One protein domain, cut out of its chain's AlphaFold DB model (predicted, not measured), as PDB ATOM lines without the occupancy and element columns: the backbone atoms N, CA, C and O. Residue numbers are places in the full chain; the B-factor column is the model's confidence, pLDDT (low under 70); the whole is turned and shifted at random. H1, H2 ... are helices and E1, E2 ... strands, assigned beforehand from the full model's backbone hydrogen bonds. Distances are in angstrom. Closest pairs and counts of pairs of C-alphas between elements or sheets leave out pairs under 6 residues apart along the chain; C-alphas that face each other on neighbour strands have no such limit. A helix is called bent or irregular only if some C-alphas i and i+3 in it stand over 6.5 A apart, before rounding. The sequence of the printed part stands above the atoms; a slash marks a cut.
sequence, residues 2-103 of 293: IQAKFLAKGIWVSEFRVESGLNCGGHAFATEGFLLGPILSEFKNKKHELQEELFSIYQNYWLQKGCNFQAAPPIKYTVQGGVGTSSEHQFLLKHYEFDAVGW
ATOM      1  N   ILE A   2     -22.619 -42.960  14.804       74.69
ATOM      2  CA  ILE A   2     -23.306 -42.856  13.493       74.69
ATOM      3  C   ILE A   2     -22.411 -43.265  12.303       74.69
ATOM      4  O   ILE A   2     -22.857 -43.998  11.425       74.69
ATOM      5  N   GLN A   3     -21.138 -42.856  12.298       84.62
ATOM      6  CA  GLN A   3     -20.194 -43.186  11.219       84.62
ATOM      7  C   GLN A   3     -19.953 -44.696  11.074       84.62
ATOM      8  O   GLN A   3     -20.009 -45.219   9.966       84.62
ATOM      9  N   ALA A   4     -19.749 -45.416  12.182       89.94
ATOM     10  CA  ALA A   4     -19.526 -46.860  12.141       89.94
ATOM     11  C   ALA A   4     -20.752 -47.621  11.621       89.94
ATOM     12  O   ALA A   4     -20.605 -48.519  10.802       89.94
ATOM     13  N   LYS A   5     -21.968 -47.207  12.011       92.69
ATOM     14  CA  LYS A   5     -23.218 -47.783  11.481       92.69
ATOM     15  C   LYS A   5     -23.374 -47.541   9.980       92.69
ATOM     16  O   LYS A   5     -23.923 -48.381   9.273       92.69
ATOM     17  N   PHE A   6     -22.905 -46.395   9.487       93.31
ATOM     18  CA  PHE A   6     -22.895 -46.109   8.056       93.31
ATOM     19  C   PHE A   6     -21.919 -47.026   7.309       93.31
ATOM     20  O   PHE A   6     -22.314 -47.643   6.323       93.31
ATOM     21  N   LEU A   7     -20.686 -47.165   7.809       94.12
ATOM     22  CA  LEU A   7     -19.666 -48.043   7.222       94.12
ATOM     23  C   LEU A   7     -20.072 -49.517   7.260       94.12
ATOM     24  O   LEU A   7     -19.883 -50.216   6.268       94.12
ATOM     25  N   ALA A   8     -20.712 -49.959   8.347       93.75
ATOM     26  CA  ALA A   8     -21.180 -51.332   8.527       93.75
ATOM     27  C   ALA A   8     -22.112 -51.810   7.404       93.75
ATOM     28  O   ALA A   8     -22.260 -53.008   7.221       93.75
ATOM     29  N   LYS A   9     -22.673 -50.921   6.575       93.50
ATOM     30  CA  LYS A   9     -23.390 -51.269   5.334       93.50
ATOM     31  C   LYS A   9     -22.435 -51.709   4.206       93.50
ATOM     32  O   LYS A   9     -22.521 -51.209   3.086       93.50
ATOM     33  N   GLY A  10     -21.509 -52.614   4.513       93.25
ATOM     34  CA  GLY A  10     -20.569 -53.216   3.565       93.25
ATOM     35  C   GLY A  10     -19.125 -53.300   4.056       93.25
ATOM     36  O   GLY A  10     -18.385 -54.157   3.584       93.25
ATOM     37  N   ILE A  11     -18.721 -52.481   5.027       95.06
ATOM     38  CA  ILE A  11     -17.348 -52.428   5.546       95.06
ATOM     39  C   ILE A  11     -17.354 -52.706   7.048       95.06
ATOM     40  O   ILE A  11     -18.022 -52.017   7.817       95.06
ATOM     41  N   TRP A  12     -16.581 -53.703   7.478       95.56
ATOM     42  CA  TRP A  12     -16.412 -53.990   8.900       95.56
ATOM     43  C   TRP A  12     -15.479 -52.970   9.560       95.56
ATOM     44  O   TRP A  12     -14.391 -52.696   9.051       95.56
ATOM     45  N   VAL A  13     -15.883 -52.437  10.713       94.50
ATOM     46  CA  VAL A  13     -15.039 -51.561  11.534       94.50
ATOM     47  C   VAL A  13     -14.281 -52.427  12.536       94.50
ATOM     48  O   VAL A  13     -14.852 -52.893  13.515       94.50
ATOM     49  N   SER A  14     -12.991 -52.651  12.286       94.12
ATOM     50  CA  SER A  14     -12.145 -53.516  13.121       94.12
ATOM     51  C   SER A  14     -11.464 -52.800  14.290       94.12
ATOM     52  O   SER A  14     -10.886 -53.466  15.145       94.12
ATOM     53  N   GLU A  15     -11.486 -51.465  14.329       94.94
ATOM     54  CA  GLU A  15     -10.874 -50.675  15.400       94.94
ATOM     55  C   GLU A  15     -11.653 -49.378  15.663       94.94
ATOM     56  O   GLU A  15     -11.989 -48.649  14.729       94.94
ATOM     57  N   PHE A  16     -11.883 -49.069  16.941       94.12
ATOM     58  CA  PHE A  16     -12.266 -47.744  17.416       94.12
ATOM     59  C   PHE A  16     -11.096 -47.105  18.147       94.12
ATOM     60  O   PHE A  16     -10.685 -47.573  19.209       94.12
ATOM     61  N   ARG A  17     -10.608 -45.995  17.596       92.94
ATOM     62  CA  ARG A  17      -9.614 -45.148  18.245       92.94
ATOM     63  C   ARG A  17     -10.309 -44.019  18.990       92.94
ATOM     64  O   ARG A  17     -10.913 -43.143  18.375       92.94
ATOM     65  N   VAL A  18     -10.245 -44.067  20.313       91.62
ATOM     66  CA  VAL A  18     -10.795 -43.053  21.210       91.62
ATOM     67  C   VAL A  18      -9.695 -42.055  21.543       91.62
ATOM     68  O   VAL A  18      -8.623 -42.422  22.022       91.62
ATOM     69  N   GLU A  19      -9.948 -40.779  21.284       88.06
ATOM     70  CA  GLU A  19      -8.960 -39.718  21.464       88.06
ATOM     71  C   GLU A  19      -9.428 -38.713  22.510       88.06
ATOM     72  O   GLU A  19     -10.599 -38.329  22.532       88.06
ATOM     73  N   SER A  20      -8.512 -38.253  23.365       85.12
ATOM     74  CA  SER A  20      -8.779 -37.082  24.200       85.12
ATOM     75  C   SER A  20      -8.946 -35.852  23.315       85.12
ATOM     76  O   SER A  20      -8.000 -35.431  22.651       85.12
ATOM     77  N   GLY A  21     -10.122 -35.228  23.372       80.38
ATOM     78  CA  GLY A  21     -10.393 -33.990  22.643       80.38
ATOM     79  C   GLY A  21      -9.541 -32.797  23.089       80.38
ATOM     80  O   GLY A  21      -9.459 -31.826  22.351       80.38
ATOM     81  N   LEU A  22      -8.889 -32.849  24.257       80.31
ATOM     82  CA  LEU A  22      -8.077 -31.738  24.780       80.31
ATOM     83  C   LEU A  22      -6.584 -32.071  24.871       80.31
ATOM     84  O   LEU A  22      -5.743 -31.206  24.636       80.31
ATOM     85  N   ASN A  23      -6.247 -33.326  25.182       78.38
ATOM     86  CA  ASN A  23      -4.871 -33.712  25.510       78.38
ATOM     87  C   ASN A  23      -4.108 -34.334  24.327       78.38
ATOM     88  O   ASN A  23      -2.905 -34.587  24.436       78.38
ATOM     89  N   CYS A  24      -4.778 -34.626  23.208       78.19
ATOM     90  CA  CYS A  24      -4.097 -35.000  21.970       78.19
ATOM     91  C   CYS A  24      -3.374 -33.790  21.364       78.19
ATOM     92  O   CYS A  24      -3.888 -32.674  21.374       78.19
ATOM     93  N   GLY A  25      -2.191 -34.014  20.784       77.94
ATOM     94  CA  GLY A  25      -1.619 -33.040  19.854       77.94
ATOM     95  C   GLY A  25      -2.546 -32.831  18.649       77.94
ATOM     96  O   GLY A  25      -3.349 -33.700  18.311       77.94
ATOM     97  N   GLY A  26      -2.436 -31.682  17.988       86.94
ATOM     98  CA  GLY A  26      -3.336 -31.322  16.894       86.94
ATOM     99  C   GLY A  26      -4.674 -30.768  17.382       86.94
ATOM    100  O   GLY A  26      -4.704 -29.955  18.305       86.94
ATOM    101  N   HIS A  27      -5.764 -31.118  16.693       84.94
ATOM    102  CA  HIS A  27      -7.071 -30.498  16.910       84.94
ATOM    103  C   HIS A  27      -7.582 -30.698  18.336       84.94
ATOM    104  O   HIS A  27      -7.523 -31.796  18.885       84.94
ATOM    105  N   ALA A  28      -8.132 -29.621  18.887       82.19
ATOM    106  CA  ALA A  28      -8.811 -29.613  20.159       82.19
ATOM    107  C   ALA A  28     -10.321 -29.582  19.907       82.19
ATOM    108  O   ALA A  28     -10.856 -28.645  19.311       82.19
ATOM    109  N   PHE A  29     -11.003 -30.622  20.367       76.31
ATOM    110  CA  PHE A  29     -12.450 -30.730  20.341       76.31
ATOM    111  C   PHE A  29     -12.937 -30.646  21.778       76.31
ATOM    112  O   PHE A  29     -12.721 -31.562  22.572       76.31
ATOM    113  N   ALA A  30     -13.603 -29.544  22.115       61.53
ATOM    114  CA  ALA A  30     -14.393 -29.508  23.331       61.53
ATOM    115  C   ALA A  30     -15.496 -30.563  23.177       61.53
ATOM    116  O   ALA A  30     -16.387 -30.433  22.337       61.53
ATOM    117  N   THR A  31     -15.396 -31.647  23.937       59.50
ATOM    118  CA  THR A  31     -16.526 -32.547  24.161       59.50
ATOM    119  C   THR A  31     -17.640 -31.746  24.842       59.50
ATOM    120  O   THR A  31     -17.377 -30.687  25.414       59.50
ATOM    121  N   GLU A  32     -18.887 -32.217  24.796       55.12
ATOM    122  CA  GLU A  32     -20.039 -31.596  25.478       55.12
ATOM    123  C   GLU A  32     -19.920 -31.674  27.025       55.12
ATOM    124  O   GLU A  32     -20.803 -32.171  27.711       55.12
ATOM    125  N   GLY A  33     -18.790 -31.253  27.600       55.69
ATOM    126  CA  GLY A  33     -18.487 -31.275  29.032       55.69
ATOM    127  C   GLY A  33     -17.913 -32.590  29.573       55.69
ATOM    128  O   GLY A  33     -17.580 -32.653  30.755       55.69
ATOM    129  N   PHE A  34     -17.759 -33.641  28.757       60.91
ATOM    130  CA  PHE A  34     -17.259 -34.938  29.232       60.91
ATOM    131  C   PHE A  34     -15.736 -35.054  29.165       60.91
ATOM    132  O   PHE A  34     -15.138 -34.984  28.091       60.91
ATOM    133  N   LEU A  35     -15.104 -35.319  30.308       76.94
ATOM    134  CA  LEU A  35     -13.700 -35.731  30.355       76.94
ATOM    135  C   LEU A  35     -13.510 -37.099  29.681       76.94
ATOM    136  O   LEU A  35     -14.458 -37.867  29.507       76.94
ATOM    137  N   LEU A  36     -12.260 -37.433  29.347       85.31
ATOM    138  CA  LEU A  36     -11.925 -38.701  28.692       85.31
ATOM    139  C   LEU A  36     -12.379 -39.920  29.521       85.31
ATOM    140  O   LEU A  36     -12.917 -40.867  28.960       85.31
ATOM    141  N   GLY A  37     -12.225 -39.889  30.847       88.38
ATOM    142  CA  GLY A  37     -12.558 -41.019  31.725       88.38
ATOM    143  C   GLY A  37     -13.994 -41.556  31.569       88.38
ATOM    144  O   GLY A  37     -14.151 -42.742  31.283       88.38
ATOM    145  N   PRO A  38     -15.045 -40.722  31.709       88.38
ATOM    146  CA  PRO A  38     -16.431 -41.120  31.439       88.38
ATOM    147  C   PRO A  38     -16.658 -41.742  30.055       88.38
ATOM    148  O   PRO A  38     -17.374 -42.736  29.946       88.38
ATOM    149  N   ILE A  39     -16.011 -41.203  29.016       88.44
ATOM    150  CA  ILE A  39     -16.105 -41.729  27.646       88.44
ATOM    151  C   ILE A  39     -15.506 -43.140  27.583       88.44
ATOM    152  O   ILE A  39     -16.124 -44.056  27.042       88.44
ATOM    153  N   LEU A  40     -14.327 -43.347  28.178       92.50
ATOM    154  CA  LEU A  40     -13.687 -44.664  28.235       92.50
ATOM    155  C   LEU A  40     -14.529 -45.680  29.022       92.50
ATOM    156  O   LEU A  40     -14.648 -46.827  28.592       92.50
ATOM    157  N   SER A  41     -15.158 -45.262  30.127       93.12
ATOM    158  CA  SER A  41     -16.097 -46.105  30.884       93.12
ATOM    159  C   SER A  41     -17.292 -46.538  30.038       93.12
ATOM    160  O   SER A  41     -17.709 -47.694  30.107       93.12
ATOM    161  N   GLU A  42     -17.850 -45.639  29.224       92.00
ATOM    162  CA  GLU A  42     -18.963 -45.980  28.339       92.00
ATOM    163  C   GLU A  42     -18.544 -47.009  27.281       92.00
ATOM    164  O   GLU A  42     -19.234 -48.015  27.110       92.00
ATOM    165  N   PHE A  43     -17.394 -46.814  26.627       92.50
ATOM    166  CA  PHE A  43     -16.859 -47.792  25.674       92.50
ATOM    167  C   PHE A  43     -16.614 -49.154  26.325       92.50
ATOM    168  O   PHE A  43     -17.030 -50.170  25.769       92.50
ATOM    169  N   LYS A  44     -16.013 -49.177  27.522       94.25
ATOM    170  CA  LYS A  44     -15.809 -50.411  28.290       94.25
ATOM    171  C   LYS A  44     -17.125 -51.166  28.494       94.25
ATOM    172  O   LYS A  44     -17.182 -52.370  28.250       94.25
ATOM    173  N   ASN A  45     -18.171 -50.458  28.917       95.25
ATOM    174  CA  ASN A  45     -19.458 -51.057  29.264       95.25
ATOM    175  C   ASN A  45     -20.285 -51.465  28.035       95.25
ATOM    176  O   ASN A  45     -21.054 -52.419  28.117       95.25
ATOM    177  N   LYS A  46     -20.130 -50.770  26.902       94.25
ATOM    178  CA  LYS A  46     -20.957 -50.960  25.696       94.25
ATOM    179  C   LYS A  46     -20.251 -51.671  24.538       94.25
ATOM    180  O   LYS A  46     -20.833 -51.788  23.463       94.25
ATOM    181  N   LYS A  47     -19.012 -52.155  24.708       91.56
ATOM    182  CA  LYS A  47     -18.235 -52.783  23.617       91.56
ATOM    183  C   LYS A  47     -18.963 -53.949  22.934       91.56
ATOM    184  O   LYS A  47     -18.997 -54.008  21.708       91.56
ATOM    185  N   HIS A  48     -19.598 -54.827  23.715       91.69
ATOM    186  CA  HIS A  48     -20.347 -55.973  23.187       91.69
ATOM    187  C   HIS A  48     -21.613 -55.541  22.443       91.69
ATOM    188  O   HIS A  48     -21.804 -55.935  21.297       91.69
ATOM    189  N   GLU A  49     -22.414 -54.664  23.051       94.12
ATOM    190  CA  GLU A  49     -23.620 -54.101  22.431       94.12
ATOM    191  C   GLU A  49     -23.292 -53.421  21.091       94.12
ATOM    192  O   GLU A  49     -23.956 -53.655  20.081       94.12
ATOM    193  N   LEU A  50     -22.208 -52.636  21.049       93.19
ATOM    194  CA  LEU A  50     -21.749 -51.983  19.826       93.19
ATOM    195  C   LEU A  50     -21.350 -52.998  18.746       93.19
ATOM    196  O   LEU A  50     -21.681 -52.806  17.576       93.19
ATOM    197  N   GLN A  51     -20.627 -54.059  19.110       94.69
ATOM    198  CA  GLN A  51     -20.217 -55.092  18.159       94.69
ATOM    199  C   GLN A  51     -21.424 -55.830  17.577       94.69
ATOM    200  O   GLN A  51     -21.487 -56.018  16.361       94.69
ATOM    201  N   GLU A  52     -22.380 -56.222  18.418       95.12
ATOM    202  CA  GLU A  52     -23.609 -56.900  17.998       95.12
ATOM    203  C   GLU A  52     -24.438 -56.021  17.059       95.12
ATOM    204  O   GLU A  52     -24.866 -56.474  15.992       95.12
ATOM    205  N   GLU A  53     -24.599 -54.741  17.402       95.06
ATOM    206  CA  GLU A  53     -25.334 -53.794  16.573       95.06
ATOM    207  C   GLU A  53     -24.686 -53.628  15.188       95.06
ATOM    208  O   GLU A  53     -25.361 -53.715  14.156       95.06
ATOM    209  N   LEU A  54     -23.367 -53.420  15.141       95.94
ATOM    210  CA  LEU A  54     -22.643 -53.274  13.877       95.94
ATOM    211  C   LEU A  54     -22.664 -54.566  13.062       95.94
ATOM    212  O   LEU A  54     -22.808 -54.511  11.837       95.94
ATOM    213  N   PHE A  55     -22.544 -55.721  13.717       96.69
ATOM    214  CA  PHE A  55     -22.567 -57.013  13.042       96.69
ATOM    215  C   PHE A  55     -23.924 -57.306  12.420       96.69
ATOM    216  O   PHE A  55     -23.965 -57.757  11.281       96.69
ATOM    217  N   SER A  56     -25.022 -56.959  13.093       95.75
ATOM    218  CA  SER A  56     -26.366 -57.072  12.522       95.75
ATOM    219  C   SER A  56     -26.507 -56.255  11.231       95.75
ATOM    220  O   SER A  56     -26.958 -56.767  10.204       95.75
ATOM    221  N   ILE A  57     -26.047 -54.997  11.222       95.88
ATOM    222  CA  ILE A  57     -26.073 -54.145  10.017       95.88
ATOM    223  C   ILE A  57     -25.211 -54.752   8.897       95.88
ATOM    224  O   ILE A  57     -25.646 -54.829   7.744       95.88
ATOM    225  N   TYR A  58     -24.008 -55.202   9.245       96.19
ATOM    226  CA  TYR A  58     -23.052 -55.796   8.315       96.19
ATOM    227  C   TYR A  58     -23.557 -57.097   7.696       96.19
ATOM    228  O   TYR A  58     -23.535 -57.255   6.474       96.19
ATOM    229  N   GLN A  59     -24.081 -58.001   8.517       95.88
ATOM    230  CA  GLN A  59     -24.657 -59.261   8.072       95.88
ATOM    231  C   GLN A  59     -25.850 -59.015   7.143       95.88
ATOM    232  O   GLN A  59     -25.905 -59.598   6.064       95.88
ATOM    233  N   ASN A  60     -26.751 -58.092   7.495       95.62
ATOM    234  CA  ASN A  60     -27.902 -57.747   6.658       95.62
ATOM    235  C   ASN A  60     -27.501 -57.245   5.264       95.62
ATOM    236  O   ASN A  60     -28.143 -57.604   4.275       95.62
ATOM    237  N   TYR A  61     -26.439 -56.441   5.163       95.69
ATOM    238  CA  TYR A  61     -25.924 -55.989   3.869       95.69
ATOM    239  C   TYR A  61     -25.405 -57.162   3.025       95.69
ATOM    240  O   TYR A  61     -25.753 -57.293   1.852       95.69
ATOM    241  N   TRP A  62     -24.584 -58.028   3.616       96.00
ATOM    242  CA  TRP A  62     -23.917 -59.103   2.885       96.00
ATOM    243  C   TRP A  62     -24.824 -60.289   2.562       96.00
ATOM    244  O   TRP A  62     -24.647 -60.904   1.509       96.00
ATOM    245  N   LEU A  63     -25.860 -60.536   3.367       96.12
ATOM    246  CA  LEU A  63     -26.907 -61.510   3.048       96.12
ATOM    247  C   LEU A  63     -27.596 -61.170   1.720       96.12
ATOM    248  O   LEU A  63     -27.804 -62.053   0.891       96.12
ATOM    249  N   GLN A  64     -27.852 -59.885   1.450       96.06
ATOM    250  CA  GLN A  64     -28.401 -59.424   0.163       96.06
ATOM    251  C   GLN A  64     -27.426 -59.611  -1.012       96.06
ATOM    252  O   GLN A  64     -27.827 -59.531  -2.171       96.06
ATOM    253  N   LYS A  65     -26.142 -59.844  -0.726       96.31
ATOM    254  CA  LYS A  65     -25.093 -60.150  -1.706       96.31
ATOM    255  C   LYS A  65     -24.791 -61.648  -1.809       96.31
ATOM    256  O   LYS A  65     -23.872 -62.020  -2.530       96.31
ATOM    257  N   GLY A  66     -25.552 -62.503  -1.120       96.25
ATOM    258  CA  GLY A  66     -25.342 -63.954  -1.111       96.25
ATOM    259  C   GLY A  66     -24.182 -64.414  -0.222       96.25
ATOM    260  O   GLY A  66     -23.765 -65.565  -0.315       96.25
ATOM    261  N   CYS A  67     -23.660 -63.539   0.642       94.31
ATOM    262  CA  CYS A  67     -22.611 -63.866   1.602       94.31
ATOM    263  C   CYS A  67     -23.203 -63.968   3.011       94.31
ATOM    264  O   CYS A  67     -23.964 -63.104   3.439       94.31
ATOM    265  N   ASN A  68     -22.825 -65.006   3.757       91.88
ATOM    266  CA  ASN A  68     -23.247 -65.189   5.141       91.88
ATOM    267  C   ASN A  68     -22.025 -65.334   6.054       91.88
ATOM    268  O   ASN A  68     -21.089 -66.063   5.730       91.88
ATOM    269  N   PHE A  69     -22.060 -64.663   7.202       89.69
ATOM    270  CA  PHE A  69     -21.016 -64.712   8.220       89.69
ATOM    271  C   PHE A  69     -21.576 -65.347   9.490       89.69
ATOM    272  O   PHE A  69     -22.658 -64.979   9.940       89.69
ATOM    273  N   GLN A  70     -20.834 -66.294  10.064       87.12
ATOM    274  CA  GLN A  70     -21.264 -67.036  11.256       87.12
ATOM    275  C   GLN A  70     -20.997 -66.290  12.567       87.12
ATOM    276  O   GLN A  70     -21.692 -66.525  13.549       87.12
ATOM    277  N   ALA A  71     -19.997 -65.407  12.593       91.75
ATOM    278  CA  ALA A  71     -19.598 -64.679  13.789       91.75
ATOM    279  C   ALA A  71     -19.107 -63.272  13.441       91.75
ATOM    280  O   ALA A  71     -18.554 -63.044  12.359       91.75
ATOM    281  N   ALA A  72     -19.282 -62.350  14.387       92.38
ATOM    282  CA  ALA A  72     -18.724 -61.012  14.296       92.38
ATOM    283  C   ALA A  72     -17.191 -61.078  14.377       92.38
ATOM    284  O   ALA A  72     -16.662 -61.681  15.318       92.38
ATOM    285  N   PRO A  73     -16.450 -60.450  13.446       92.50
ATOM    286  CA  PRO A  73     -15.018 -60.272  13.631       92.50
ATOM    287  C   PRO A  73     -14.748 -59.413  14.882       92.50
ATOM    288  O   PRO A  73     -15.594 -58.600  15.269       92.50
ATOM    289  N   PRO A  74     -13.588 -59.561  15.542       93.62
ATOM    290  CA  PRO A  74     -13.270 -58.768  16.722       93.62
ATOM    291  C   PRO A  74     -13.145 -57.278  16.378       93.62
ATOM    292  O   PRO A  74     -12.769 -56.903  15.263       93.62
ATOM    293  N   ILE A  75     -13.440 -56.438  17.368       95.50
ATOM    294  CA  ILE A  75     -13.235 -54.991  17.320       95.50
ATOM    295  C   ILE A  75     -12.191 -54.644  18.375       95.50
ATOM    296  O   ILE A  75     -12.359 -55.007  19.536       95.50
ATOM    297  N   LYS A  76     -11.131 -53.946  17.965       96.31
ATOM    298  CA  LYS A  76     -10.139 -53.390  18.886       96.31
ATOM    299  C   LYS A  76     -10.565 -52.008  19.362       96.31
ATOM    300  O   LYS A  76     -11.050 -51.200  18.573       96.31
ATOM    301  N   TYR A  77     -10.321 -51.706  20.623       95.69
ATOM    302  CA  TYR A  77     -10.517 -50.394  21.216       95.69
ATOM    303  C   TYR A  77      -9.159 -49.846  21.630       95.69
ATOM    304  O   TYR A  77      -8.476 -50.408  22.485       95.69
ATOM    305  N   THR A  78      -8.746 -48.750  21.005       96.50
ATOM    306  CA  THR A  78      -7.470 -48.086  21.285       96.50
ATOM    307  C   THR A  78      -7.722 -46.694  21.841       96.50
ATOM    308  O   THR A  78      -8.729 -46.065  21.520       96.50
ATOM    309  N   VAL A  79      -6.853 -46.226  22.734       95.06
ATOM    310  CA  VAL A  79      -6.998 -44.916  23.386       95.06
ATOM    311  C   VAL A  79      -5.729 -44.095  23.248       95.06
ATOM    312  O   VAL A  79      -4.628 -44.622  23.381       95.06
ATOM    313  N   GLN A  80      -5.864 -42.798  22.993       92.06
ATOM    314  CA  GLN A  80      -4.730 -41.879  22.939       92.06
ATOM    315  C   GLN A  80      -5.073 -40.473  23.435       92.06
ATOM    316  O   GLN A  80      -6.237 -40.081  23.512       92.06
ATOM    317  N   GLY A  81      -4.025 -39.713  23.757       88.69
ATOM    318  CA  GLY A  81      -4.108 -38.315  24.183       88.69
ATOM    319  C   GLY A  81      -3.706 -38.105  25.636       88.69
ATOM    320  O   GLY A  81      -4.327 -38.641  26.547       88.69
ATOM    321  N   GLY A  82      -2.664 -37.302  25.852       86.81
ATOM    322  CA  GLY A  82      -2.182 -36.926  27.186       86.81
ATOM    323  C   GLY A  82      -1.390 -37.982  27.956       86.81
ATOM    324  O   GLY A  82      -0.930 -37.683  29.049       86.81
ATOM    325  N   VAL A  83      -1.207 -39.189  27.414       91.94
ATOM    326  CA  VAL A  83      -0.443 -40.260  28.074       91.94
ATOM    327  C   VAL A  83       1.031 -39.857  28.150       91.94
ATOM    328  O   VAL A  83       1.632 -39.550  27.118       91.94
ATOM    329  N   GLY A  84       1.610 -39.841  29.351       92.12
ATOM    330  CA  GLY A  84       3.025 -39.520  29.542       92.12
ATOM    331  C   GLY A  84       3.786 -40.505  30.416       92.12
ATOM    332  O   GLY A  84       5.008 -40.496  30.359       92.12
ATOM    333  N   THR A  85       3.125 -41.394  31.162       93.44
ATOM    334  CA  THR A  85       3.804 -42.377  32.030       93.44
ATOM    335  C   THR A  85       3.423 -43.828  31.718       93.44
ATOM    336  O   THR A  85       2.346 -44.121  31.191       93.44
ATOM    337  N   SER A  86       4.289 -44.772  32.098       95.06
ATOM    338  CA  SER A  86       3.981 -46.208  32.028       95.06
ATOM    339  C   SER A  86       2.787 -46.588  32.910       95.06
ATOM    340  O   SER A  86       1.962 -47.409  32.515       95.06
ATOM    341  N   SER A  87       2.635 -45.966  34.084       93.12
ATOM    342  CA  SER A  87       1.503 -46.211  34.986       93.12
ATOM    343  C   SER A  87       0.168 -45.811  34.362       93.12
ATOM    344  O   SER A  87      -0.796 -46.571  34.432       93.12
ATOM    345  N   GLU A  88       0.120 -44.656  33.703       92.50
ATOM    346  CA  GLU A  88      -1.040 -44.203  32.938       92.50
ATOM    347  C   GLU A  88      -1.388 -45.147  31.787       92.50
ATOM    348  O   GLU A  88      -2.545 -45.541  31.633       92.50
ATOM    349  N   HIS A  89      -0.379 -45.558  31.015       95.31
ATOM    350  CA  HIS A  89      -0.545 -46.553  29.960       95.31
ATOM    351  C   HIS A  89      -1.162 -47.841  30.523       95.31
ATOM    352  O   HIS A  89      -2.164 -48.337  30.011       95.31
ATOM    353  N   GLN A  90      -0.594 -48.381  31.603       96.50
ATOM    354  CA  GLN A  90      -1.073 -49.620  32.215       96.50
ATOM    355  C   GLN A  90      -2.477 -49.484  32.804       96.50
ATOM    356  O   GLN A  90      -3.262 -50.427  32.735       96.50
ATOM    357  N   PHE A  91      -2.814 -48.327  33.365       94.75
ATOM    358  CA  PHE A  91      -4.156 -48.054  33.860       94.75
ATOM    359  C   PHE A  91      -5.189 -48.075  32.734       94.75
ATOM    360  O   PHE A  91      -6.223 -48.717  32.886       94.75
ATOM    361  N   LEU A  92      -4.903 -47.450  31.589       95.44
ATOM    362  CA  LEU A  92      -5.804 -47.467  30.433       95.44
ATOM    363  C   LEU A  92      -6.074 -48.895  29.934       95.44
ATOM    364  O   LEU A  92      -7.225 -49.249  29.681       95.44
ATOM    365  N   LEU A  93      -5.040 -49.739  29.880       96.69
ATOM    366  CA  LEU A  93      -5.191 -51.146  29.503       96.69
ATOM    367  C   LEU A  93      -5.968 -51.956  30.549       96.69
ATOM    368  O   LEU A  93      -6.858 -52.722  30.205       96.69
ATOM    369  N   LYS A  94      -5.643 -51.812  31.839       96.88
ATOM    370  CA  LYS A  94      -6.178 -52.689  32.897       96.88
ATOM    371  C   LYS A  94      -7.532 -52.240  33.431       96.88
ATOM    372  O   LYS A  94      -8.410 -53.065  33.650       96.88
ATOM    373  N   HIS A  95      -7.696 -50.944  33.685       95.44
ATOM    374  CA  HIS A  95      -8.920 -50.401  34.268       95.44
ATOM    375  C   HIS A  95     -10.025 -50.278  33.221       95.44
ATOM    376  O   HIS A  95     -11.141 -50.750  33.451       95.44
ATOM    377  N   TYR A  96      -9.714 -49.686  32.063       94.75
ATOM    378  CA  TYR A  96     -10.692 -49.499  30.990       94.75
ATOM    379  C   TYR A  96     -10.787 -50.684  30.022       94.75
ATOM    380  O   TYR A  96     -11.719 -50.712  29.226       94.75
ATOM    381  N   GLU A  97      -9.891 -51.673  30.119       96.12
ATOM    382  CA  GLU A  97      -9.871 -52.861  29.246       96.12
ATOM    383  C   GLU A  97      -9.749 -52.510  27.755       96.12
ATOM    384  O   GLU A  97     -10.376 -53.141  26.904       96.12
ATOM    385  N   PHE A  98      -8.959 -51.478  27.448       96.12
ATOM    386  CA  PHE A  98      -8.591 -51.138  26.075       96.12
ATOM    387  C   PHE A  98      -7.468 -52.054  25.577       96.12
ATOM    388  O   PHE A  98      -6.623 -52.501  26.350       96.12
ATOM    389  N   ASP A  99      -7.434 -52.297  24.268       97.44
ATOM    390  CA  ASP A  99      -6.488 -53.214  23.627       97.44
ATOM    391  C   ASP A  99      -5.101 -52.593  23.412       97.44
ATOM    392  O   ASP A  99      -4.097 -53.306  23.380       97.44
ATOM    393  N   ALA A 100      -5.028 -51.270  23.231       97.19
ATOM    394  CA  ALA A 100      -3.765 -50.555  23.057       97.19
ATOM    395  C   ALA A 100      -3.862 -49.078  23.459       97.19
ATOM    396  O   ALA A 100      -4.933 -48.466  23.422       97.19
ATOM    397  N   VAL A 101      -2.705 -48.493  23.777       97.00
ATOM    398  CA  VAL A 101      -2.557 -47.071  24.105       97.00
ATOM    399  C   VAL A 101      -1.607 -46.404  23.114       97.00
ATOM    400  O   VAL A 101      -0.469 -46.841  22.945       97.00
ATOM    401  N   GLY A 102      -2.066 -45.333  22.471       95.12
ATOM    402  CA  GLY A 102      -1.283 -44.533  21.535       95.12
ATOM    403  C   GLY A 102      -0.488 -43.426  22.227       95.12
ATOM    404  O   GLY A 102      -0.986 -42.739  23.119       95.12
ATOM    405  N   TRP A 103       0.751 -43.235  21.771       95.44
ATOM    406  CA  TRP A 103       1.665 -42.183  22.214       95.44
ATOM    407  C   TRP A 103       2.031 -41.305  21.021       95.44
ATOM    408  O   TRP A 103       2.449 -41.811  19.983       95.44
TER     409      TRP A 103
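Overview. This is residues 2 to 103 of the 293 residues of an uncharacterized protein of Sphingobacterium sp. IITKGP-BTPF85 (UniProt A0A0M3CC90). A small sheet of three parallel strands has one face covered by H3 and by H2a, the first arm of a long bent helix, while the other face has no named helix. The second arm, H2b, runs on beyond the sheet as a long arm with short H1 packed on it, and the chain comes back to the sheet through the long link of residues 64 to 75. The printed part has 102 residues, with three named helices and three named strands in the order H1, E1, H2, E2, H3, E3; the sheet's order is E1, E2, E3, and the class is mixed, helices and strands. The whole is elongated and only just loose, close to compact, with a radius of gyration of the C-alphas of 15.7 A and spans of 49 by 26 by 21 A.

Arrangement. The inner strand E2, residues 76 to 80, is parallel to edge strand E1, residues 15 to 19, at 19 degrees, with N 16 and O 76 2.8 A apart and N 78 and O 16 2.9 A apart, within hydrogen-bond range. E2 is also parallel to edge strand E3, residues 100 to 102, at 31 degrees, with N 102 and O 79 2.8 A apart, within hydrogen-bond range. H2, residues 36 to 63, was assigned as one helix by its hydrogen bonds but is bent: C-alphas 45 and 48 are 7.9 A apart, and its arms H2a, residues 36 to 45, and H2b, residues 48 to 63, stand at a steep tilt of 63 degrees. H2a is on the sheet at a height of 10.3 A, over E1 and E2 and along the strands, at 0 degrees to E1 on the local plane; its closest C-alphas to E1 are those of Leu 40 and Val 18, 7.8 A apart. H3, residues 86 to 95, is on the same face at a height of 9.3 A, over E3 and slantwise to the strands, at 40 degrees to E3 on the local plane; the closest C-alphas are those of His 89 and Val 101, 6.2 A apart. H2a and H3 are near each other, with 5 pairs of C-alphas within 10 A. E1, H2, E2 and E2, H3, E3 are strand-helix-strand units, two parallel neighbour strands with a helix between, each with a right-handed crossover. H2a and H3 with the sheet make two layers, helices on one face of a sheet. H2b is not on the sheet; with residues 54 to 57 alone it only just touches H1, residues 2 to 7, with 3 pairs of C-alphas within 8 A, the closest being those of Leu 54 and Lys 5, 6.0 A apart. H1 and H2b run the same way at a steep tilt of 38 degrees, only just past shallow. In H1, H2a, H2b and H3 every O i to N i+4 pair is within hydrogen-bond range.

Along the chain. H1 begins at C-alpha 2, (-23.306, -42.856, 13.493). E1 is 12.7 A long from first to last C-alpha and E2 13.3 A. H2a is 14.5 A long, H2b 21.9 A and H3 13.7 A. H2b ends at C-alpha 63, (-26.907, -61.510, 3.048), and E3 ends at C-alpha 102, (-1.283, -44.533, 21.535).

Size, cuts and confidence. The C-alphas of Gly 66 and Thr 85, the two farthest apart, are 49.1 A from each other. The printed part has no cut. The links E1 to H2, 16 residues, and H2 to E2, 12 residues, are long. The mean pLDDT of the printed part is 90.4, and residues 30 to 34 are under 70.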